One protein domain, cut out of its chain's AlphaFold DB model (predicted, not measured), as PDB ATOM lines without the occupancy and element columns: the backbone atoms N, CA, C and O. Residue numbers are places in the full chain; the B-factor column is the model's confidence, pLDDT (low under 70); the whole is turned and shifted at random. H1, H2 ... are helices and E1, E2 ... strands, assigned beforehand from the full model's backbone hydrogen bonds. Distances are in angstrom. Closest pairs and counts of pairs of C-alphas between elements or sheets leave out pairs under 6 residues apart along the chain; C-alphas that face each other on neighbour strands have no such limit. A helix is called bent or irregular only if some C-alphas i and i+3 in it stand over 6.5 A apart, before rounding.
ATOM      1  N   TRP A  43     129.759 174.605 132.957       91.88
ATOM      2  CA  TRP A  43     129.274 173.974 131.737       91.88
ATOM      3  C   TRP A  43     128.765 175.067 130.800       91.88
ATOM      4  O   TRP A  43     127.959 175.894 131.222       91.88
ATOM      5  N   LYS A  44     129.245 175.084 129.554       92.12
ATOM      6  CA  LYS A  44     128.778 175.999 128.493       92.12
ATOM      7  C   LYS A  44     128.391 175.191 127.258       92.12
ATOM      8  O   LYS A  44     128.993 174.152 126.984       92.12
ATOM      9  N   ARG A  45     127.399 175.641 126.494       90.88
ATOM     10  CA  ARG A  45     127.062 175.056 125.185       90.88
ATOM     11  C   ARG A  45     128.037 175.577 124.109       90.88
ATOM     12  O   ARG A  45     128.559 176.683 124.254       90.88
ATOM     13  N   PRO A  46     128.288 174.848 123.004       89.94
ATOM     14  CA  PRO A  46     129.228 175.279 121.960       89.94
ATOM     15  C   PRO A  46     128.952 176.686 121.405       89.94
ATOM     16  O   PRO A  46     129.874 177.457 121.160       89.94
ATOM     17  N   GLN A  47     127.675 177.042 121.260       86.62
ATOM     18  CA  GLN A  47     127.199 178.347 120.794       86.62
ATOM     19  C   GLN A  47     127.581 179.496 121.749       86.62
ATOM     20  O   GLN A  47     127.709 180.635 121.314       86.62
ATOM     21  N   GLU A  48     127.743 179.200 123.039       86.81
ATOM     22  CA  GLU A  48     128.107 180.157 124.093       86.81
ATOM     23  C   GLU A  48     129.629 180.267 124.246       86.81
ATOM     24  O   GLU A  48     130.140 181.325 124.602       86.81
ATOM     25  N   TYR A  49     130.348 179.172 123.978       86.81
ATOM     26  CA  TYR A  49     131.799 179.085 124.121       86.81
ATOM     27  C   TYR A  49     132.558 179.636 122.901       86.81
ATOM     28  O   TYR A  49     133.490 180.417 123.065       86.81
ATOM     29  N   PHE A  50     132.159 179.272 121.675       83.00
ATOM     30  CA  PHE A  50     132.895 179.654 120.458       83.00
ATOM     31  C   PHE A  50     132.510 181.033 119.884       83.00
ATOM     32  O   PHE A  50     133.221 181.558 119.025       83.00
ATOM     33  N   GLY A  51     131.414 181.642 120.352       76.88
ATOM     34  CA  GLY A  51     130.997 182.995 119.965       76.88
ATOM     35  C   GLY A  51     130.739 183.146 118.460       76.88
ATOM     36  O   GLY A  51     129.787 182.583 117.923       76.88
ATOM     37  N   GLU A  52     131.578 183.925 117.769       64.38
ATOM     38  CA  GLU A  52     131.508 184.085 116.305       64.38
ATOM     39  C   GLU A  52     132.003 182.841 115.540       64.38
ATOM     40  O   GLU A  52     131.612 182.612 114.391       64.38
ATOM     41  N   GLY A  53     132.832 182.007 116.179       70.69
ATOM     42  CA  GLY A  53     133.288 180.731 115.643       70.69
ATOM     43  C   GLY A  53     132.130 179.741 115.553       70.69
ATOM     44  O   GLY A  53     131.662 179.219 116.561       70.69
ATOM     45  N   ARG A  54     131.652 179.456 114.339       78.88
ATOM     46  CA  ARG A  54     130.531 178.524 114.150       78.88
ATOM     47  C   ARG A  54     130.955 177.093 114.528       78.88
ATOM     48  O   ARG A  54     131.867 176.563 113.882       78.88
ATOM     49  N   PRO A  55     130.301 176.450 115.516       83.19
ATOM     50  CA  PRO A  55     130.598 175.070 115.872       83.19
ATOM     51  C   PRO A  55     130.162 174.118 114.755       83.19
ATOM     52  O   PRO A  55     129.092 174.270 114.161       83.19
ATOM     53  N   VAL A  56     130.983 173.103 114.501       85.25
ATOM     54  CA  VAL A  56     130.695 172.004 113.572       85.25
ATOM     55  C   VAL A  56     131.049 170.684 114.244       85.25
ATOM     56  O   VAL A  56     131.888 170.652 115.137       85.25
ATOM     57  N   VAL A  57     130.435 169.564 113.853       78.88
ATOM     58  CA  VAL A  57     130.847 168.274 114.439       78.88
ATOM     59  C   VAL A  57     132.215 167.875 113.892       78.88
ATOM     60  O   VAL A  57     133.130 167.626 114.666       78.88
ATOM     61  N   VAL A  58     132.367 167.910 112.572       83.19
ATOM     62  CA  VAL A  58     133.643 167.798 111.858       83.19
ATOM     63  C   VAL A  58     133.676 168.892 110.789       83.19
ATOM     64  O   VAL A  58     132.640 169.179 110.183       83.19
ATOM     65  N   VAL A  59     134.829 169.528 110.561       72.56
ATOM     66  CA  VAL A  59     135.005 170.382 109.372       72.56
ATOM     67  C   VAL A  59     135.242 169.451 108.185       72.56
ATOM     68  O   VAL A  59     136.361 168.961 107.989       72.56
ATOM     69  N   ASP A  60     134.180 169.195 107.421       64.25
ATOM     70  CA  ASP A  60     134.298 168.594 106.097       64.25
ATOM     71  C   ASP A  60     134.913 169.605 105.123       64.25
ATOM     72  O   ASP A  60     134.579 170.792 105.130       64.25
ATOM     73  N   GLY A  61     135.882 169.139 104.347       52.12
ATOM     74  CA  GLY A  61     136.758 169.987 103.557       52.12
ATOM     75  C   GLY A  61     136.335 170.030 102.101       52.12
ATOM     76  O   GLY A  61     136.903 169.308 101.279       52.12
ATOM     77  N   GLU A  62     135.395 170.917 101.760       43.66
ATOM     78  CA  GLU A  62     135.124 171.262 100.360       43.66
ATOM     79  C   GLU A  62     136.442 171.699  99.681       43.66
ATOM     80  O   GLU A  62     136.990 172.764  99.964       43.66
ATOM     81  N   ASN A  63     136.945 170.848  98.778       44.94
ATOM     82  CA  ASN A  63     138.226 170.932  98.055       44.94
ATOM     83  C   ASN A  63     139.525 170.550  98.800       44.94
ATOM     84  O   ASN A  63     140.588 170.651  98.191       44.94
ATOM     85  N   ASN A  64     139.490 170.046 100.039       47.47
ATOM     86  CA  ASN A  64     140.609 169.252 100.573       47.47
ATOM     87  C   ASN A  64     140.133 168.353 101.725       47.47
ATOM     88  O   ASN A  64     139.870 168.840 102.824       47.47
ATOM     89  N   GLY A  65     139.984 167.051 101.463       50.91
ATOM     90  CA  GLY A  65     139.344 166.115 102.394       50.91
ATOM     91  C   GLY A  65     140.045 165.994 103.754       50.91
ATOM     92  O   GLY A  65     141.210 166.360 103.922       50.91
ATOM     93  N   TYR A  66     139.327 165.471 104.751       54.62
ATOM     94  CA  TYR A  66     139.868 165.319 106.101       54.62
ATOM     95  C   TYR A  66     140.455 163.920 106.325       54.62
ATOM     96  O   TYR A  66     139.729 162.929 106.431       54.62
ATOM     97  N   PHE A  67     141.789 163.861 106.374       60.59
ATOM     98  CA  PHE A  67     142.576 162.619 106.332       60.59
ATOM     99  C   PHE A  67     143.477 162.396 107.554       60.59
ATOM    100  O   PHE A  67     144.181 161.396 107.631       60.59
ATOM    101  N   GLY A  68     143.449 163.299 108.531       70.50
ATOM    102  CA  GLY A  68     144.219 163.165 109.760       70.50
ATOM    103  C   GLY A  68     143.832 164.224 110.779       70.50
ATOM    104  O   GLY A  68     143.381 165.311 110.423       70.50
ATOM    105  N   PHE A  69     144.015 163.894 112.050       85.19
ATOM    106  CA  PHE A  69     143.763 164.767 113.188       85.19
ATOM    107  C   PHE A  69     144.946 164.696 114.152       85.19
ATOM    108  O   PHE A  69     145.636 163.682 114.211       85.19
ATOM    109  N   ASP A  70     145.143 165.755 114.931       86.69
ATOM    110  CA  ASP A  70     145.946 165.693 116.151       86.69
ATOM    111  C   ASP A  70     145.019 165.841 117.360       86.69
ATOM    112  O   ASP A  70     144.122 166.687 117.355       86.69
ATOM    113  N   LEU A  71     145.245 165.002 118.370       90.56
ATOM    114  CA  LEU A  71     144.598 165.034 119.683       90.56
ATOM    115  C   LEU A  71     145.631 165.155 120.822       90.56
ATOM    116  O   LEU A  71     145.248 165.069 121.985       90.56
ATOM    117  N   MET A  72     146.916 165.361 120.529       87.56
ATOM    118  CA  MET A  72     147.961 165.550 121.536       87.56
ATOM    119  C   MET A  72     148.193 167.037 121.830       87.56
ATOM    120  O   MET A  72     147.974 167.471 122.959       87.56
ATOM    121  N   GLY A  73     148.579 167.833 120.827       85.12
ATOM    122  CA  GLY A  73     149.087 169.197 121.030       85.12
ATOM    123  C   GLY A  73     148.053 170.208 121.535       85.12
ATOM    124  O   GLY A  73     148.415 171.201 122.155       85.12
ATOM    125  N   ALA A  74     146.760 169.953 121.321       86.44
ATOM    126  CA  ALA A  74     145.672 170.801 121.816       86.44
ATOM    127  C   ALA A  74     145.197 170.451 123.245       86.44
ATOM    128  O   ALA A  74     144.279 171.096 123.747       86.44
ATOM    129  N   ASN A  75     145.763 169.411 123.876       91.31
ATOM    130  CA  ASN A  75     145.179 168.761 125.058       91.31
ATOM    131  C   ASN A  75     146.161 168.540 126.223       91.31
ATOM    132  O   ASN A  75     145.833 167.795 127.145       91.31
ATOM    133  N   GLU A  76     147.350 169.153 126.213       90.25
ATOM    134  CA  GLU A  76     148.389 168.947 127.242       90.25
ATOM    135  C   GLU A  76     147.860 169.115 128.680       90.25
ATOM    136  O   GLU A  76     148.186 168.317 129.562       90.25
ATOM    137  N   HIS A  77     146.956 170.078 128.892       91.31
ATOM    138  CA  HIS A  77     146.290 170.393 130.164       91.31
ATOM    139  C   HIS A  77     145.340 169.304 130.694       91.31
ATOM    140  O   HIS A  77     144.882 169.412 131.831       91.31
ATOM    141  N   ILE A  78     145.036 168.266 129.906       91.94
ATOM    142  CA  ILE A  78     144.228 167.104 130.320       91.94
ATOM    143  C   ILE A  78     144.966 165.756 130.225       91.94
ATOM    144  O   ILE A  78     144.405 164.729 130.615       91.94
ATOM    145  N   LEU A  79     146.228 165.722 129.767       89.88
ATOM    146  CA  LEU A  79     147.002 164.474 129.634       89.88
ATOM    147  C   LEU A  79     147.459 163.874 130.979       89.88
ATOM    148  O   LEU A  79     147.852 162.705 131.030       89.88
ATOM    149  N   HIS A  80     147.359 164.607 132.092       85.06
ATOM    150  CA  HIS A  80     147.511 164.024 133.433       85.06
ATOM    151  C   HIS A  80     146.418 162.986 133.730       85.06
ATOM    152  O   HIS A  80     146.646 162.043 134.490       85.06
ATOM    153  N   CYS A  81     145.245 163.100 133.098       84.25
ATOM    154  CA  CYS A  81     144.178 162.122 133.228       84.25
ATOM    155  C   CYS A  81     144.458 160.862 132.394       84.25
ATOM    156  O   CYS A  81     144.522 160.892 131.163       84.25
ATOM    157  N   GLU A  82     144.572 159.715 133.067       83.88
ATOM    158  CA  GLU A  82     144.832 158.437 132.403       83.88
ATOM    159  C   GLU A  82     143.744 158.050 131.395       83.88
ATOM    160  O   GLU A  82     144.069 157.699 130.264       83.88
ATOM    161  N   LEU A  83     142.463 158.172 131.759       84.25
ATOM    162  CA  LEU A  83     141.350 157.813 130.874       84.25
ATOM    163  C   LEU A  83     141.364 158.626 129.568       84.25
ATOM    164  O   LEU A  83     141.063 158.087 128.504       84.25
ATOM    165  N   VAL A  84     141.768 159.899 129.633       89.19
ATOM    166  CA  VAL A  84     141.943 160.754 128.450       89.19
ATOM    167  C   VAL A  84     143.107 160.271 127.587       89.19
ATOM    168  O   VAL A  84     142.915 160.095 126.386       89.19
ATOM    169  N   ARG A  85     144.274 159.965 128.176       91.88
ATOM    170  CA  ARG A  85     145.403 159.370 127.434       91.88
ATOM    171  C   ARG A  85     145.015 158.058 126.753       91.88
ATOM    172  O   ARG A  85     145.311 157.885 125.576       91.88
ATOM    173  N   TRP A  86     144.327 157.155 127.454       89.94
ATOM    174  CA  TRP A  86     143.842 155.894 126.878       89.94
ATOM    175  C   TRP A  86     142.895 156.138 125.695       89.94
ATOM    176  O   TRP A  86     143.073 155.524 124.646       89.94
ATOM    177  N   ILE A  87     141.919 157.046 125.827       92.25
ATOM    178  CA  ILE A  87     140.974 157.366 124.746       92.25
ATOM    179  C   ILE A  87     141.697 157.968 123.534       92.25
ATOM    180  O   ILE A  87     141.468 157.508 122.417       92.25
ATOM    181  N   ILE A  88     142.594 158.939 123.739       92.56
ATOM    182  CA  ILE A  88     143.367 159.570 122.658       92.56
ATOM    183  C   ILE A  88     144.215 158.525 121.921       92.56
ATOM    184  O   ILE A  88     144.084 158.386 120.705       92.56
ATOM    185  N   THR A  89     145.015 157.738 122.649       92.19
ATOM    186  CA  THR A  89     145.890 156.711 122.063       92.19
ATOM    187  C   THR A  89     145.101 155.648 121.302       92.19
ATOM    188  O   THR A  89     145.503 155.267 120.208       92.19
ATOM    189  N   GLN A  90     143.967 155.177 121.831       91.38
ATOM    190  CA  GLN A  90     143.161 154.150 121.158       91.38
ATOM    191  C   GLN A  90     142.440 154.693 119.913       91.38
ATOM    192  O   GLN A  90     142.334 153.981 118.917       91.38
ATOM    193  N   VAL A  91     141.969 155.947 119.926       91.94
ATOM    194  CA  VAL A  91     141.338 156.584 118.753       91.94
ATOM    195  C   VAL A  91     142.361 156.841 117.641       91.94
ATOM    196  O   VAL A  91     142.078 156.552 116.477       91.94
ATOM    197  N   ASP A  92     143.553 157.325 117.992       89.38
ATOM    198  CA  ASP A  92     144.673 157.533 117.069       89.38
ATOM    199  C   ASP A  92     145.191 156.208 116.477       89.38
ATOM    200  O   ASP A  92     145.292 156.063 115.255       89.38
ATOM    201  N   ALA A  93     145.437 155.202 117.324       89.62
ATOM    202  CA  ALA A  93     145.888 153.884 116.887       89.62
ATOM    203  C   ALA A  93     144.854 153.194 115.987       89.62
ATOM    204  O   ALA A  93     145.221 152.657 114.944       89.62
ATOM    205  N   LEU A  94     143.561 153.236 116.335       89.50
ATOM    206  CA  LEU A  94     142.503 152.632 115.522       89.50
ATOM    207  C   LEU A  94     142.364 153.323 114.157       89.50
ATOM    208  O   LEU A  94     142.198 152.642 113.148       89.50
ATOM    209  N   PHE A  95     142.496 154.652 114.100       87.12
ATOM    210  CA  PHE A  95     142.522 155.389 112.835       87.12
ATOM    211  C   PHE A  95     143.723 154.987 111.959       87.12
ATOM    212  O   PHE A  95     143.553 154.705 110.773       87.12
ATOM    213  N   LYS A  96     144.920 154.875 112.549       85.94
ATOM    214  CA  LYS A  96     146.154 154.480 111.846       85.94
ATOM    215  C   LYS A  96     146.150 153.018 111.384       85.94
ATOM    216  O   LYS A  96     146.547 152.750 110.256       85.94
ATOM    217  N   MET A  97     145.660 152.081 112.202       86.31
ATOM    218  CA  MET A  97     145.542 150.657 111.836       86.31
ATOM    219  C   MET A  97     144.561 150.413 110.682       86.31
ATOM    220  O   MET A  97     144.693 149.426 109.965       86.31
ATOM    221  N   HIS A  98     143.586 151.305 110.493       84.62
ATOM    222  CA  HIS A  98     142.596 151.229 109.418       84.62
ATOM    223  C   HIS A  98     142.982 151.997 108.143       84.62
ATOM    224  O   HIS A  98     142.172 152.057 107.209       84.62
ATOM    225  N   ALA A  99     144.194 152.555 108.085       84.94
ATOM    226  CA  ALA A  99     144.777 153.115 106.873       84.94
ATOM    227  C   ALA A  99     145.270 152.001 105.929       84.94
ATOM    228  O   ALA A  99     145.815 150.984 106.355       84.94
ATOM    229  N   SER A 100     145.100 152.181 104.624       82.50
ATOM    230  CA  SER A 100     145.615 151.272 103.590       82.50
ATOM    231  C   SER A 100     145.952 152.051 102.326       82.50
ATOM    232  O   SER A 100     145.232 152.979 101.978       82.50
ATOM    233  N   LYS A 101     147.036 151.701 101.625       82.69
ATOM    234  CA  LYS A 101     147.422 152.400 100.387       82.69
ATOM    235  C   LYS A 101     146.347 152.221  99.315       82.69
ATOM    236  O   LYS A 101     145.920 151.097  99.064       82.69
ATOM    237  N   ALA A 102     145.943 153.316  98.676       79.56
ATOM    238  CA  ALA A 102     144.957 153.299  97.606       79.56
ATOM    239  C   ALA A 102     145.458 152.459  96.422       79.56
ATOM    240  O   ALA A 102     146.561 152.670  95.915       79.56
ATOM    241  N   THR A 103     144.635 151.516  95.966       76.19
ATOM    242  CA  THR A 103     145.021 150.550  94.922       76.19
ATOM    243  C   THR A 103     144.905 151.094  93.495       76.19
ATOM    244  O   THR A 103     145.339 150.445  92.547       76.19
ATOM    245  N   GLY A 104     144.273 152.259  93.319       70.69
ATOM    246  CA  GLY A 104     143.827 152.772  92.018       70.69
ATOM    247  C   GLY A 104     142.562 152.089  91.469       70.69
ATOM    248  O   GLY A 104     141.962 152.605  90.533       70.69
ATOM    249  N   THR A 105     142.124 150.978  92.075       74.56
ATOM    250  CA  THR A 105     140.874 150.259  91.755       74.56
ATOM    251  C   THR A 105     139.702 150.588  92.690       74.56
ATOM    252  O   THR A 105     138.647 149.962  92.597       74.56
ATOM    253  N   GLU A 106     139.854 151.578  93.572       70.56
ATOM    254  CA  GLU A 106     138.781 152.026  94.469       70.56
ATOM    255  C   GLU A 106     137.616 152.665  93.680       70.56
ATOM    256  O   GLU A 106     137.856 153.423  92.734       70.56
ATOM    257  N   PRO A 107     136.345 152.424  94.055       70.06
ATOM    258  CA  PRO A 107     135.212 153.105  93.435       70.06
ATOM    259  C   PRO A 107     135.223 154.603  93.777       70.06
ATOM    260  O   PRO A 107     135.609 154.994  94.875       70.06
ATOM    261  N   ALA A 108     134.729 155.445  92.863       62.59
ATOM    262  CA  ALA A 108     134.841 156.912  92.927       62.59
ATOM    263  C   ALA A 108     134.166 157.603  94.140       62.59
ATOM    264  O   ALA A 108     134.293 158.815  94.301       62.59
ATOM    265  N   GLU A 109     133.457 156.856  94.988       63.28
ATOM    266  CA  GLU A 109     132.888 157.328  96.261       63.28
ATOM    267  C   GLU A 109     133.882 157.208  97.442       63.28
ATOM    268  O   GLU A 109     133.635 157.749  98.521       63.28
ATOM    269  N   VAL A 110     135.014 156.513  97.262       67.44
ATOM    270  CA  VAL A 110     136.053 156.327  98.287       67.44
ATOM    271  C   VAL A 110     137.012 157.519  98.303       67.44
ATOM    272  O   VAL A 110     137.788 157.744  97.378       67.44
ATOM    273  N   LEU A 111     136.989 158.268  99.407       67.44
ATOM    274  CA  LEU A 111     137.889 159.397  99.650       67.44
ATOM    275  C   LEU A 111     139.326 158.920  99.935       67.44
ATOM    276  O   LEU A 111     139.633 158.532 101.066       67.44
ATOM    277  N   VAL A 112     140.186 158.994  98.914       69.38
ATOM    278  CA  VAL A 112     141.647 158.795  98.984       69.38
ATOM    279  C   VAL A 112     142.345 160.072  99.475       69.38
ATOM    280  O   VAL A 112     141.960 161.174  99.085       69.38
ATOM    281  N   SER A 113     143.375 159.927 100.310       69.50
ATOM    282  CA  SER A 113     144.145 161.024 100.909       69.50
ATOM    283  C   SER A 113     145.327 161.516 100.045       69.50
ATOM    284  O   SER A 113     145.739 160.822  99.112       69.50
ATOM    285  N   PRO A 114     145.928 162.691 100.342       67.94
ATOM    286  CA  PRO A 114     147.033 163.261  99.564       67.94
ATOM    287  C   PRO A 114     148.343 162.479  99.722       67.94
ATOM    288  O   PRO A 114     149.199 162.526  98.845       67.94
ATOM    289  N   ASP A 115     148.489 161.744 100.826       69.25
ATOM    290  CA  ASP A 115     149.542 160.757 101.084       69.25
ATOM    291  C   ASP A 115     149.229 159.363 100.490       69.25
ATOM    292  O   ASP A 115     150.010 158.424 100.653       69.25
ATOM    293  N   GLY A 116     148.123 159.229  99.747       75.19
ATOM    294  CA  GLY A 116     147.776 158.032  98.978       75.19
ATOM    295  C   GLY A 116     147.134 156.908  99.793       75.19
ATOM    296  O   GLY A 116     147.227 155.745  99.395       75.19
ATOM    297  N   MET A 117     146.497 157.226 100.921       79.19
ATOM    298  CA  MET A 117     145.851 156.270 101.823       79.19
ATOM    299  C   MET A 117     144.320 156.318 101.724       79.19
ATOM    300  O   MET A 117     143.708 157.306 101.327       79.19
ATOM    301  N   VAL A 118     143.688 155.226 102.138       79.06
ATOM    302  CA  VAL A 118     142.252 155.068 102.357       79.06
ATOM    303  C   VAL A 118     142.059 154.687 103.818       79.06
ATOM    304  O   VAL A 118     142.639 153.710 104.287       79.06
ATOM    305  N   TYR A 119     141.238 155.451 104.536       80.62
ATOM    306  CA  TYR A 119     140.920 155.199 105.941       80.62
ATOM    307  C   TYR A 119     139.571 154.487 106.036       80.62
ATOM    308  O   TYR A 119     138.522 155.087 105.799       80.62
ATOM    309  N   SER A 120     139.608 153.196 106.370       78.31
ATOM    310  CA  SER A 120     138.423 152.324 106.461       78.31
ATOM    311  C   SER A 120     137.622 152.481 107.765       78.31
ATOM    312  O   SER A 120     136.547 151.900 107.907       78.31
ATOM    313  N   PHE A 121     138.123 153.286 108.704       85.44
ATOM    314  CA  PHE A 121     137.443 153.709 109.924       85.44
ATOM    315  C   PHE A 121     137.650 155.213 110.115       85.44
ATOM    316  O   PHE A 121     138.787 155.686 110.077       85.44
ATOM    317  N   ARG A 122     136.573 155.960 110.389       84.44
ATOM    318  CA  ARG A 122     136.656 157.351 110.854       84.44
ATOM    319  C   ARG A 122     135.884 157.531 112.173       84.44
ATOM    320  O   ARG A 122     134.737 157.075 112.274       84.44
ATOM    321  N   PRO A 123     136.441 158.237 113.176       88.19
ATOM    322  CA  PRO A 123     135.764 158.466 114.455       88.19
ATOM    323  C   PRO A 123     134.392 159.154 114.327       88.19
ATOM    324  O   PRO A 123     133.427 158.753 114.977       88.19
ATOM    325  N   TRP A 124     134.274 160.161 113.455       87.75
ATOM    326  CA  TRP A 124     133.052 160.960 113.282       87.75
ATOM    327  C   TRP A 124     131.917 160.237 112.544       87.75
ATOM    328  O   TRP A 124     130.755 160.551 112.789       87.75
ATOM    329  N   GLU A 125     132.203 159.221 111.720       86.38
ATOM    330  CA  GLU A 125     131.173 158.408 111.037       86.38
ATOM    331  C   GLU A 125     130.283 157.623 112.019       86.38
ATOM    332  O   GLU A 125     129.192 157.178 111.658       86.38
ATOM    333  N   HIS A 126     130.728 157.475 113.271       89.00
ATOM    334  CA  HIS A 126     129.989 156.831 114.358       89.00
ATOM    335  C   HIS A 126     129.075 157.801 115.129       89.00
ATOM    336  O   HIS A 126     128.344 157.371 116.027       89.00
ATOM    337  N   ILE A 127     129.093 159.093 114.785       91.31
ATOM    338  CA  ILE A 127     128.273 160.147 115.386       91.31
ATOM    339  C   ILE A 127     127.086 160.448 114.461       91.31
ATOM    340  O   ILE A 127     127.217 160.546 113.243       91.31
ATOM    341  N   TYR A 128     125.906 160.612 115.054       88.44
ATOM    342  CA  TYR A 128     124.658 160.900 114.356       88.44
ATOM    343  C   TYR A 128     123.946 162.066 115.042       88.44
ATOM    344  O   TYR A 128     123.424 161.936 116.153       88.44
ATOM    345  N   ALA A 129     123.891 163.213 114.370       82.44
ATOM    346  CA  ALA A 129     122.975 164.286 114.735       82.44
ATOM    347  C   ALA A 129     121.536 163.883 114.383       82.44
ATOM    348  O   ALA A 129     121.295 163.310 113.318       82.44
ATOM    349  N   ILE A 130     120.560 164.199 115.241       69.50
ATOM    350  CA  ILE A 130     119.143 163.853 115.004       69.50
ATOM    351  C   ILE A 130     118.479 164.889 114.072       69.50
ATOM    352  O   ILE A 130     117.494 165.540 114.410       69.50
ATOM    353  N   ASN A 131     119.066 165.036 112.884       65.94
ATOM    354  CA  ASN A 131     118.648 165.924 111.802       65.94
ATOM    355  C   ASN A 131     117.992 165.114 110.659       65.94
ATOM    356  O   ASN A 131     117.874 163.889 110.722       65.94
ATOM    357  N   LYS A 132     117.544 165.787 109.589       57.78
ATOM    358  CA  LYS A 132     117.046 165.103 108.379       57.78
ATOM    359  C   LYS A 132     118.181 164.312 107.719       57.78
ATOM    360  O   LYS A 132     119.255 164.863 107.501       57.78
ATOM    361  N   VAL A 133     117.921 163.052 107.366       54.09
ATOM    362  CA  VAL A 133     118.895 162.182 106.685       54.09
ATOM    363  C   VAL A 133     119.223 162.744 105.300       54.09
ATOM    364  O   VAL A 133     118.341 162.860 104.448       54.09
ATOM    365  N   VAL A 134     120.494 163.077 105.082       55.22
ATOM    366  CA  VAL A 134     121.054 163.440 103.773       55.22
ATOM    367  C   VAL A 134     121.482 162.157 103.051       55.22
ATOM    368  O   VAL A 134     121.877 161.187 103.694       55.22
ATOM    369  N   LYS A 135     121.389 162.121 101.716       45.59
ATOM    370  CA  LYS A 135     121.949 161.022 100.913       45.59
ATOM    371  C   LYS A 135     123.437 161.285 100.670       45.59
ATOM    372  O   LYS A 135     123.760 162.249  99.985       45.59
ATOM    373  N   GLY A 136     124.305 160.436 101.210       56.97
ATOM    374  CA  GLY A 136     125.761 160.537 101.094       56.97
ATOM    375  C   GLY A 136     126.472 159.739 102.198       56.97
ATOM    376  O   GLY A 136     125.794 159.041 102.961       56.97
ATOM    377  N   PRO A 137     127.810 159.838 102.313       58.59
ATOM    378  CA  PRO A 137     128.549 159.335 103.475       58.59
ATOM    379  C   PRO A 137     128.070 160.006 104.776       58.59
ATOM    380  O   PRO A 137     127.582 161.138 104.759       58.59
ATOM    381  N   ASN A 138     128.191 159.317 105.920       66.94
ATOM    382  CA  ASN A 138     127.686 159.827 107.204       66.94
ATOM    383  C   ASN A 138     128.611 160.898 107.805       66.94
ATOM    384  O   ASN A 138     129.389 160.629 108.719       66.94
ATOM    385  N   ILE A 139     128.497 162.119 107.292       73.75
ATOM    386  CA  ILE A 139     129.161 163.304 107.829       73.75
ATOM    387  C   ILE A 139     128.183 163.994 108.796       73.75
ATOM    388  O   ILE A 139     127.137 164.492 108.362       73.75
ATOM    389  N   PRO A 140     128.448 163.997 110.117       78.69
ATOM    390  CA  PRO A 140     127.508 164.532 111.095       78.69
ATOM    391  C   PRO A 140     127.385 166.059 110.988       78.69
ATOM    392  O   PRO A 140     128.312 166.805 111.291       78.69
ATOM    393  N   ALA A 141     126.204 166.544 110.605       82.44
ATOM    394  CA  ALA A 141     125.885 167.970 110.653       82.44
ATOM    395  C   ALA A 141     125.725 168.468 112.103       82.44
ATOM    396  O   ALA A 141     125.280 167.724 112.976       82.44
ATOM    397  N   PHE A 142     126.010 169.747 112.358       86.44
ATOM    398  CA  PHE A 142     125.727 170.375 113.654       86.44
ATOM    399  C   PHE A 142     124.220 170.336 113.986       86.44
ATOM    400  O   PHE A 142     123.367 170.528 113.113       86.44
ATOM    401  N   ASN A 143     123.879 170.088 115.253       88.00
ATOM    402  CA  ASN A 143     122.510 170.118 115.763       88.00
ATOM    403  C   ASN A 143     122.335 171.270 116.770       88.00
ATOM    404  O   ASN A 143     122.786 171.136 117.906       88.00
ATOM    405  N   PRO A 144     121.607 172.351 116.422       85.88
ATOM    406  CA  PRO A 144     121.345 173.469 117.331       85.88
ATOM    407  C   PRO A 144     120.611 173.107 118.632       85.88
ATOM    408  O   PRO A 144     120.698 173.869 119.589       85.88
ATOM    409  N   TYR A 145     119.906 171.969 118.686       87.06
ATOM    410  CA  TYR A 145     119.255 171.462 119.904       87.06
ATOM    411  C   TYR A 145     120.207 170.672 120.821       87.06
ATOM    412  O   TYR A 145     119.775 170.153 121.847       87.06
ATOM    413  N   GLY A 146     121.476 170.513 120.437       88.81
ATOM    414  CA  GLY A 146     122.503 169.849 121.237       88.81
ATOM    415  C   GLY A 146     122.355 168.337 121.398       88.81
ATOM    416  O   GLY A 146     123.000 167.753 122.260       88.81
ATOM    417  N   LYS A 147     121.506 167.676 120.594       90.56
ATOM    418  CA  LYS A 147     121.206 166.240 120.728       90.56
ATOM    419  C   LYS A 147     121.947 165.372 119.716       90.56
ATOM    420  O   LYS A 147     121.656 165.438 118.516       90.56
ATOM    421  N   TYR A 148     122.802 164.480 120.206       92.00
ATOM    422  CA  TYR A 148     123.587 163.571 119.376       92.00
ATOM    423  C   TYR A 148     123.428 162.115 119.831       92.00
ATOM    424  O   TYR A 148     123.062 161.818 120.971       92.00
ATOM    425  N   VAL A 149     123.678 161.190 118.906       92.56
ATOM    426  CA  VAL A 149     123.760 159.752 119.167       92.56
ATOM    427  C   VAL A 149     125.116 159.256 118.699       92.56
ATOM    428  O   VAL A 149     125.436 159.383 117.521       92.56
ATOM    429  N   VAL A 150     125.884 158.641 119.590       94.00
ATOM    430  CA  VAL A 150     127.118 157.935 119.232       94.00
ATOM    431  C   VAL A 150     126.829 156.436 119.179       94.00
ATOM    432  O   VAL A 150     126.142 155.882 120.044       94.00
ATOM    433  N   ARG A 151     127.316 155.768 118.134       93.62
ATOM    434  CA  ARG A 151     127.162 154.327 117.918       93.62
ATOM    435  C   ARG A 151     128.451 153.609 118.318       93.62
ATOM    436  O   ARG A 151     129.381 153.544 117.525       93.62
ATOM    437  N   LEU A 152     128.481 153.024 119.513       93.12
ATOM    438  CA  LEU A 152     129.624 152.235 119.995       93.12
ATOM    439  C   LEU A 152     129.328 150.730 119.972       93.12
ATOM    440  O   LEU A 152     128.176 150.305 120.115       93.12
ATOM    441  N   PHE A 153     130.372 149.918 119.805       86.19
ATOM    442  CA  PHE A 153     130.318 148.472 120.014       86.19
ATOM    443  C   PHE A 153     130.774 148.154 121.442       86.19
ATOM    444  O   PHE A 153     131.848 148.564 121.865       86.19
ATOM    445  N   TRP A 154     129.943 147.446 122.201       82.06
ATOM    446  CA  TRP A 154     130.176 147.116 123.614       82.06
ATOM    447  C   TRP A 154     129.496 145.777 123.910       82.06
ATOM    448  O   TRP A 154     128.509 145.461 123.248       82.06
ATOM    449  N   LEU A 155     129.954 144.972 124.876       73.44
ATOM    450  CA  LEU A 155     129.300 143.705 125.282       73.44
ATOM    451  C   LEU A 155     128.708 142.888 124.099       73.44
ATOM    452  O   LEU A 155     127.515 142.570 124.085       73.44
ATOM    453  N   GLY A 156     129.518 142.657 123.058       70.56
ATOM    454  CA  GLY A 156     129.162 141.886 121.859       70.56
ATOM    455  C   GLY A 156     128.132 142.500 120.894       70.56
ATOM    456  O   GLY A 156     127.717 141.812 119.963       70.56
ATOM    457  N   GLN A 157     127.677 143.746 121.085       73.88
ATOM    458  CA  GLN A 157     126.656 144.378 120.234       73.88
ATOM    459  C   GLN A 157     126.861 145.887 120.036       73.88
ATOM    460  O   GLN A 157     127.261 146.615 120.945       73.88
ATOM    461  N   TRP A 158     126.469 146.381 118.859       86.38
ATOM    462  CA  TRP A 158     126.309 147.813 118.594       86.38
ATOM    463  C   TRP A 158     125.170 148.407 119.434       86.38
ATOM    464  O   TRP A 158     124.049 147.897 119.402       86.38
ATOM    465  N   ARG A 159     125.423 149.516 120.137       89.38
ATOM    466  CA  ARG A 159     124.402 150.282 120.875       89.38
ATOM    467  C   ARG A 159     124.413 151.757 120.487       89.38
ATOM    468  O   ARG A 159     125.402 152.281 119.985       89.38
ATOM    469  N   LYS A 160     123.269 152.403 120.713       92.00
ATOM    470  CA  LYS A 160     123.060 153.845 120.555       92.00
ATOM    471  C   LYS A 160     123.210 154.498 121.923       92.00
ATOM    472  O   LYS A 160     122.476 154.129 122.836       92.00
ATOM    473  N   ILE A 161     124.126 155.446 122.046       91.75
ATOM    474  CA  ILE A 161     124.364 156.212 123.269       91.75
ATOM    475  C   ILE A 161     123.953 157.648 122.973       91.75
ATOM    476  O   ILE A 161     124.497 158.269 122.063       91.75
ATOM    477  N   TYR A 162     122.963 158.154 123.705       92.06
ATOM    478  CA  TYR A 162     122.608 159.567 123.646       92.06
ATOM    479  C   TYR A 162     123.617 160.361 124.470       92.06
ATOM    480  O   TYR A 162     123.947 159.947 125.584       92.06
ATOM    481  N   VAL A 163     124.074 161.472 123.897       93.12
ATOM    482  CA  VAL A 163     124.903 162.486 124.554       93.12
ATOM    483  C   VAL A 163     124.392 163.870 124.162       93.12
ATOM    484  O   VAL A 163     123.853 164.068 123.065       93.12
ATOM    485  N   ASP A 164     124.558 164.821 125.066       92.12
ATOM    486  CA  ASP A 164     124.374 166.242 124.809       92.12
ATOM    487  C   ASP A 164     125.702 166.912 124.391       92.12
ATOM    488  O   ASP A 164     126.774 166.302 124.467       92.12
ATOM    489  N   ASP A 165     125.668 168.182 123.987       92.50
ATOM    490  CA  ASP A 165     126.861 168.958 123.616       92.50
ATOM    491  C   ASP A 165     127.383 169.930 124.686       92.50
ATOM    492  O   ASP A 165     128.323 170.661 124.396       92.50
ATOM    493  N   SER A 166     126.865 169.919 125.924       92.25
ATOM    494  CA  SER A 166     127.440 170.743 127.002       92.25
ATOM    495  C   SER A 166     128.919 170.412 127.214       92.25
ATOM    496  O   SER A 166     129.285 169.238 127.362       92.25
ATOM    497  N   LEU A 167     129.756 171.447 127.240       92.75
ATOM    498  CA  LEU A 167     131.204 171.356 127.369       92.75
ATOM    499  C   LEU A 167     131.610 171.593 128.836       92.75
ATOM    500  O   LEU A 167     131.264 172.646 129.376       92.75
ATOM    501  N   PRO A 168     132.313 170.647 129.486       94.25
ATOM    502  CA  PRO A 168     132.843 170.825 130.835       94.25
ATOM    503  C   PRO A 168     134.095 171.705 130.803       94.25
ATOM    504  O   PRO A 168     135.000 171.447 130.006       94.25
ATOM    505  N   LEU A 169     134.158 172.704 131.685       93.19
ATOM    506  CA  LEU A 169     135.259 173.669 131.757       93.19
ATOM    507  C   LEU A 169     135.910 173.723 133.147       93.19
ATOM    508  O   LEU A 169     135.235 173.504 134.161       93.19
ATOM    509  N   ASP A 170     137.199 174.061 133.185       90.56
ATOM    510  CA  ASP A 170     137.962 174.333 134.412       90.56
ATOM    511  C   ASP A 170     137.764 175.776 134.949       90.56
ATOM    512  O   ASP A 170     136.965 176.578 134.438       90.56
ATOM    513  N   GLU A 171     138.516 176.123 135.998       89.00
ATOM    514  CA  GLU A 171     138.554 177.467 136.599       89.00
ATOM    515  C   GLU A 171     138.923 178.555 135.569       89.00
ATOM    516  O   GLU A 171     138.346 179.646 135.571       89.00
ATOM    517  N   ASN A 172     139.806 178.221 134.624       88.88
ATOM    518  CA  ASN A 172     140.367 179.090 133.586       88.88
ATOM    519  C   ASN A 172     139.533 179.132 132.286       88.88
ATOM    520  O   ASN A 172     139.942 179.781 131.327       88.88
ATOM    521  N   ASP A 173     138.380 178.453 132.251       89.56
ATOM    522  CA  ASP A 173     137.545 178.236 131.060       89.56
ATOM    523  C   ASP A 173     138.163 177.334 129.958       89.56
ATOM    524  O   ASP A 173     137.660 177.309 128.838       89.56
ATOM    525  N   ASN A 174     139.170 176.507 130.263       90.81
ATOM    526  CA  ASN A 174     139.659 175.454 129.362       90.81
ATOM    527  C   ASN A 174     138.684 174.267 129.290       90.81
ATOM    528  O   ASN A 174     138.154 173.828 130.311       90.81
ATOM    529  N   ILE A 175     138.523 173.665 128.108       93.00
ATOM    530  CA  ILE A 175     137.701 172.458 127.910       93.00
ATOM    531  C   ILE A 175     138.382 171.209 128.501       93.00
ATOM    532  O   ILE A 175     139.528 170.899 128.178       93.00
ATOM    533  N   LEU A 176     137.640 170.452 129.319       93.69
ATOM    534  CA  LEU A 176     138.080 169.224 130.009       93.69
ATOM    535  C   LEU A 176     137.846 167.930 129.192       93.69
ATOM    536  O   LEU A 176     137.616 166.854 129.745       93.69
ATOM    537  N   LEU A 177     137.863 168.033 127.863       94.38
ATOM    538  CA  LEU A 177     137.667 166.940 126.902       94.38
ATOM    539  C   LEU A 177     138.632 167.110 125.716       94.38
ATOM    540  O   LEU A 177     138.971 168.248 125.395       94.38
ATOM    541  N   PRO A 178     139.023 166.027 125.017       94.31
ATOM    542  CA  PRO A 178     139.868 166.119 123.833       94.31
ATOM    543  C   PRO A 178     139.282 167.031 122.748       94.31
ATOM    544  O   PRO A 178     138.141 166.855 122.312       94.31
ATOM    545  N   MET A 179     140.105 167.964 122.282       92.50
ATOM    546  CA  MET A 179     139.883 168.830 121.122       92.50
ATOM    547  C   MET A 179     140.859 168.460 119.998       92.50
ATOM    548  O   MET A 179     141.929 167.917 120.269       92.50
ATOM    549  N   THR A 180     140.533 168.787 118.743       89.81
ATOM    550  CA  THR A 180     141.561 168.851 117.687       89.81
ATOM    551  C   THR A 180     142.221 170.233 117.690       89.81
ATOM    552  O   THR A 180     141.720 171.176 118.304       89.81
ATOM    553  N   ALA A 181     143.301 170.407 116.920       83.88
ATOM    554  CA  ALA A 181     143.844 171.736 116.612       83.88
ATOM    555  C   ALA A 181     142.815 172.690 115.947       83.88
ATOM    556  O   ALA A 181     143.015 173.905 115.931       83.88
ATOM    557  N   ARG A 182     141.696 172.166 115.417       83.38
ATOM    558  CA  ARG A 182     140.549 172.931 114.908       83.38
ATOM    559  C   ARG A 182     139.508 173.052 116.029       83.38
ATOM    560  O   ARG A 182     138.554 172.284 116.092       83.38
ATOM    561  N   GLN A 183     139.704 174.015 116.933       80.62
ATOM    562  CA  GLN A 183     138.946 174.143 118.194       80.62
ATOM    563  C   GLN A 183     137.411 174.105 118.046       80.62
ATOM    564  O   GLN A 183     136.726 173.681 118.970       80.62
ATOM    565  N   ASN A 184     136.858 174.504 116.894       85.50
ATOM    566  CA  ASN A 184     135.417 174.504 116.622       85.50
ATOM    567  C   ASN A 184     134.810 173.118 116.282       85.50
ATOM    568  O   ASN A 184     133.625 173.056 115.940       85.50
ATOM    569  N   GLU A 185     135.586 172.029 116.348       88.88
ATOM    570  CA  GLU A 185     135.135 170.653 116.093       88.88
ATOM    571  C   GLU A 185     134.607 169.928 117.340       88.88
ATOM    572  O   GLU A 185     135.334 169.695 118.304       88.88
ATOM    573  N   LEU A 186     133.354 169.468 117.290       91.94
ATOM    574  CA  LEU A 186     132.714 168.751 118.399       91.94
ATOM    575  C   LEU A 186     132.938 167.229 118.391       91.94
ATOM    576  O   LEU A 186     132.636 166.579 119.392       91.94
ATOM    577  N   TRP A 187     133.428 166.624 117.300       91.75
ATOM    578  CA  TRP A 187     133.512 165.160 117.186       91.75
ATOM    579  C   TRP A 187     134.332 164.469 118.290       91.75
ATOM    580  O   TRP A 187     133.845 163.443 118.779       91.75
ATOM    581  N   PRO A 188     135.503 164.967 118.750       94.19
ATOM    582  CA  PRO A 188     136.282 164.238 119.745       94.19
ATOM    583  C   PRO A 188     135.662 164.392 121.136       94.19
ATOM    584  O   PRO A 188     135.634 163.429 121.902       94.19
ATOM    585  N   MET A 189     135.056 165.546 121.423       94.50
ATOM    586  CA  MET A 189     134.295 165.799 122.646       94.50
ATOM    587  C   MET A 189     133.055 164.896 122.724       94.50
ATOM    588  O   MET A 189     132.882 164.181 123.708       94.50
ATOM    589  N   LEU A 190     132.228 164.846 121.673       94.81
ATOM    590  CA  LEU A 190     131.023 164.003 121.617       94.81
ATOM    591  C   LEU A 190     131.352 162.502 121.711       94.81
ATOM    592  O   LEU A 190     130.679 161.769 122.440       94.81
ATOM    593  N   LEU A 191     132.406 162.046 121.024       95.00
ATOM    594  CA  LEU A 191     132.886 160.664 121.112       95.00
ATOM    595  C   LEU A 191     133.418 160.337 122.517       95.00
ATOM    596  O   LEU A 191     133.045 159.312 123.091       95.00
ATOM    597  N   THR A 192     134.227 161.224 123.101       95.19
ATOM    598  CA  THR A 192     134.773 161.053 124.457       95.19
ATOM    599  C   THR A 192     133.661 161.012 125.503       95.19
ATOM    600  O   THR A 192     133.681 160.135 126.363       95.19
ATOM    601  N   LYS A 193     132.639 161.877 125.404       94.56
ATOM    602  CA  LYS A 193     131.459 161.831 126.288       94.56
ATOM    603  C   LYS A 193     130.771 160.466 126.234       94.56
ATOM    604  O   LYS A 193     130.469 159.899 127.280       94.56
ATOM    605  N   ALA A 194     130.588 159.889 125.044       94.12
ATOM    606  CA  ALA A 194     129.998 158.556 124.912       94.12
ATOM    607  C   ALA A 194     130.887 157.440 125.497       94.12
ATOM    608  O   ALA A 194     130.363 156.518 126.122       94.12
ATOM    609  N   LEU A 195     132.214 157.526 125.340       93.31
ATOM    610  CA  LEU A 195     133.171 156.562 125.901       93.31
ATOM    611  C   LEU A 195     133.226 156.626 127.437       93.31
ATOM    612  O   LEU A 195     133.082 155.596 128.096       93.31
ATOM    613  N   ILE A 196     133.342 157.827 128.015       90.94
ATOM    614  CA  ILE A 196     133.313 158.051 129.471       90.94
ATOM    615  C   ILE A 196     131.985 157.563 130.063       90.94
ATOM    616  O   ILE A 196     131.976 156.895 131.096       90.94
ATOM    617  N   LYS A 197     130.863 157.810 129.375       89.50
ATOM    618  CA  LYS A 197     129.540 157.330 129.788       89.50
ATOM    619  C   LYS A 197     129.437 155.798 129.811       89.50
ATOM    620  O   LYS A 197     128.763 155.268 130.688       89.50
ATOM    621  N   VAL A 198     130.127 155.072 128.922       88.50
ATOM    622  CA  VAL A 198     130.226 153.597 128.998       88.50
ATOM    623  C   VAL A 198     131.115 153.156 130.162       88.50
ATOM    624  O   VAL A 198     130.703 152.282 130.921       88.50
ATOM    625  N   ALA A 199     132.287 153.769 130.342       83.88
ATOM    626  CA  ALA A 199     133.205 153.434 131.437       83.88
ATOM    627  C   ALA A 199     132.567 153.649 132.826       83.88
ATOM    628  O   ALA A 199     132.749 152.848 133.744       83.88
ATOM    629  N   ALA A 200     131.738 154.685 132.976       82.25
ATOM    630  CA  ALA A 200     131.022 154.960 134.219       82.25
ATOM    631  C   ALA A 200     130.021 153.856 134.617       82.25
ATOM    632  O   ALA A 200     129.840 153.615 135.812       82.25
ATOM    633  N   LEU A 201     129.420 153.139 133.655       75.31
ATOM    634  CA  LEU A 201     128.502 152.023 133.938       75.31
ATOM    635  C   LEU A 201     129.207 150.849 134.634       75.31
ATOM    636  O   LEU A 201     128.577 150.121 135.400       75.31
ATOM    637  N   GLU A 202     130.505 150.660 134.393       66.75
ATOM    638  CA  GLU A 202     131.304 149.615 135.038       66.75
ATOM    639  C   GLU A 202     131.579 149.956 136.510       66.75
ATOM    640  O   GLU A 202     131.334 149.129 137.393       66.75
ATOM    641  N   LYS A 203     131.951 151.212 136.800       66.56
ATOM    642  CA  LYS A 203     132.083 151.711 138.180       66.56
ATOM    643  C   LYS A 203     130.745 151.678 138.929       66.56
ATOM    644  O   LYS A 203     130.679 151.220 140.066       66.56
ATOM    645  N   GLU A 204     129.660 152.117 138.294       68.56
ATOM    646  CA  GLU A 204     128.330 152.074 138.909       68.56
ATOM    647  C   GLU A 204     127.891 150.622 139.196       68.56
ATOM    648  O   GLU A 204     127.249 150.346 140.213       68.56
TER     649      GLU A 204
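What this domain is: This is residues 43 to 204 of the 795 residues of the protein "Calpain catalytic domain-containing protein" of Macrostomum lignano (UniProt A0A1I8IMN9). A small sheet of three strands, most of it the long hairpin E4 and E5, has H4 packed slantwise over one face; beyond H4 lies H2, crossing it steeply at a little distance. From H2 the chain goes on into a small hairpin, E1 and E2, far from the mean of the C-alphas, and long loops fill much of the rest. The printed part has 162 residues, in order H1 H2 E1 E2 H3 E3 E4 E5 E6 H4; under half are in these named elements, and the class is mixed, helices and strands. The sheet runs E3 E4 E5, antiparallel; the whole is compact, with a radius of gyration of the C-alphas of 16.2 A and spans of 51 by 38 by 32 A.

How they stand to each other: Start at residues 43 to 44, which pair antiparallel with residues 167 to 168 of E6, residues 167 to 169. H1, residues 46 to 49, has its C-alpha 46 7.0 A from C-alpha 167, their closest pair. Next look at H2, residues 82 to 97, and H4, residues 187 to 204: close but not clearly touching, C-alphas 87 and 192 closest at 7.2 A, a steep tilt of 56 degrees, opposite ways. The hairpin of E1, residues 99 to 101, and E2, residues 117 to 119, has N 100 and O 118 at 2.9 A. H3, residues 123 to 126, is neither bent nor irregular, but only just: C-alphas 123 and 126 are 6.0 A apart. It only grazes the sheet of E3, residues 127 to 129, E4, residues 147 to 154, and E5, residues 157 to 164. H3 touches H4 at residues 187 to 191 alone, C-alphas 124 and 187 closest at 5.8 A. E3, E4 and E5 form a meander, each strand the antiparallel neighbour of the one before; find N 128 and O 149 at 2.8 A, and N 150 and O 161 at 2.9 A. H4 is on this sheet, at a height of 7.8 A, over E4 and E5, slantwise to the strands at 56 degrees to E4 on the local plane; its closest C-alphas to E5 are 194 and 161, 6.3 A. Two of its C-alphas fall on E3, only just too few to lie over it. E5 runs on into E6 across a break of 2 residues, at 62 degrees. Every O i to N i+4 pair is within hydrogen-bond range in H2, and 11 of 14 in H4; H1 and H3 are too short for one.

Where its parts are: Find C-alpha 46 at (129.228, 175.279, 121.960), where H1 begins. H2 runs 22.0 A from C-alpha 82 at (144.832, 158.437, 132.403). E4 spans 21.3 A and E5 22.5 A. H4, 25.9 A long, ends at C-alpha 204, (128.330, 152.074, 138.909).

The domain as a whole: The C-alphas of Thr 105 and Glu 171 are the two farthest apart, 52.5 A. The printed part has no cut. The links H1 to H2, E1 to E2, E3 to E4 and E6 to H4 are long. Mean pLDDT of the printed part is 82.0; look for values under 70 at residue 52 and residues 60 to 67, 108 to 115, 130 to 138 and 202 to 204.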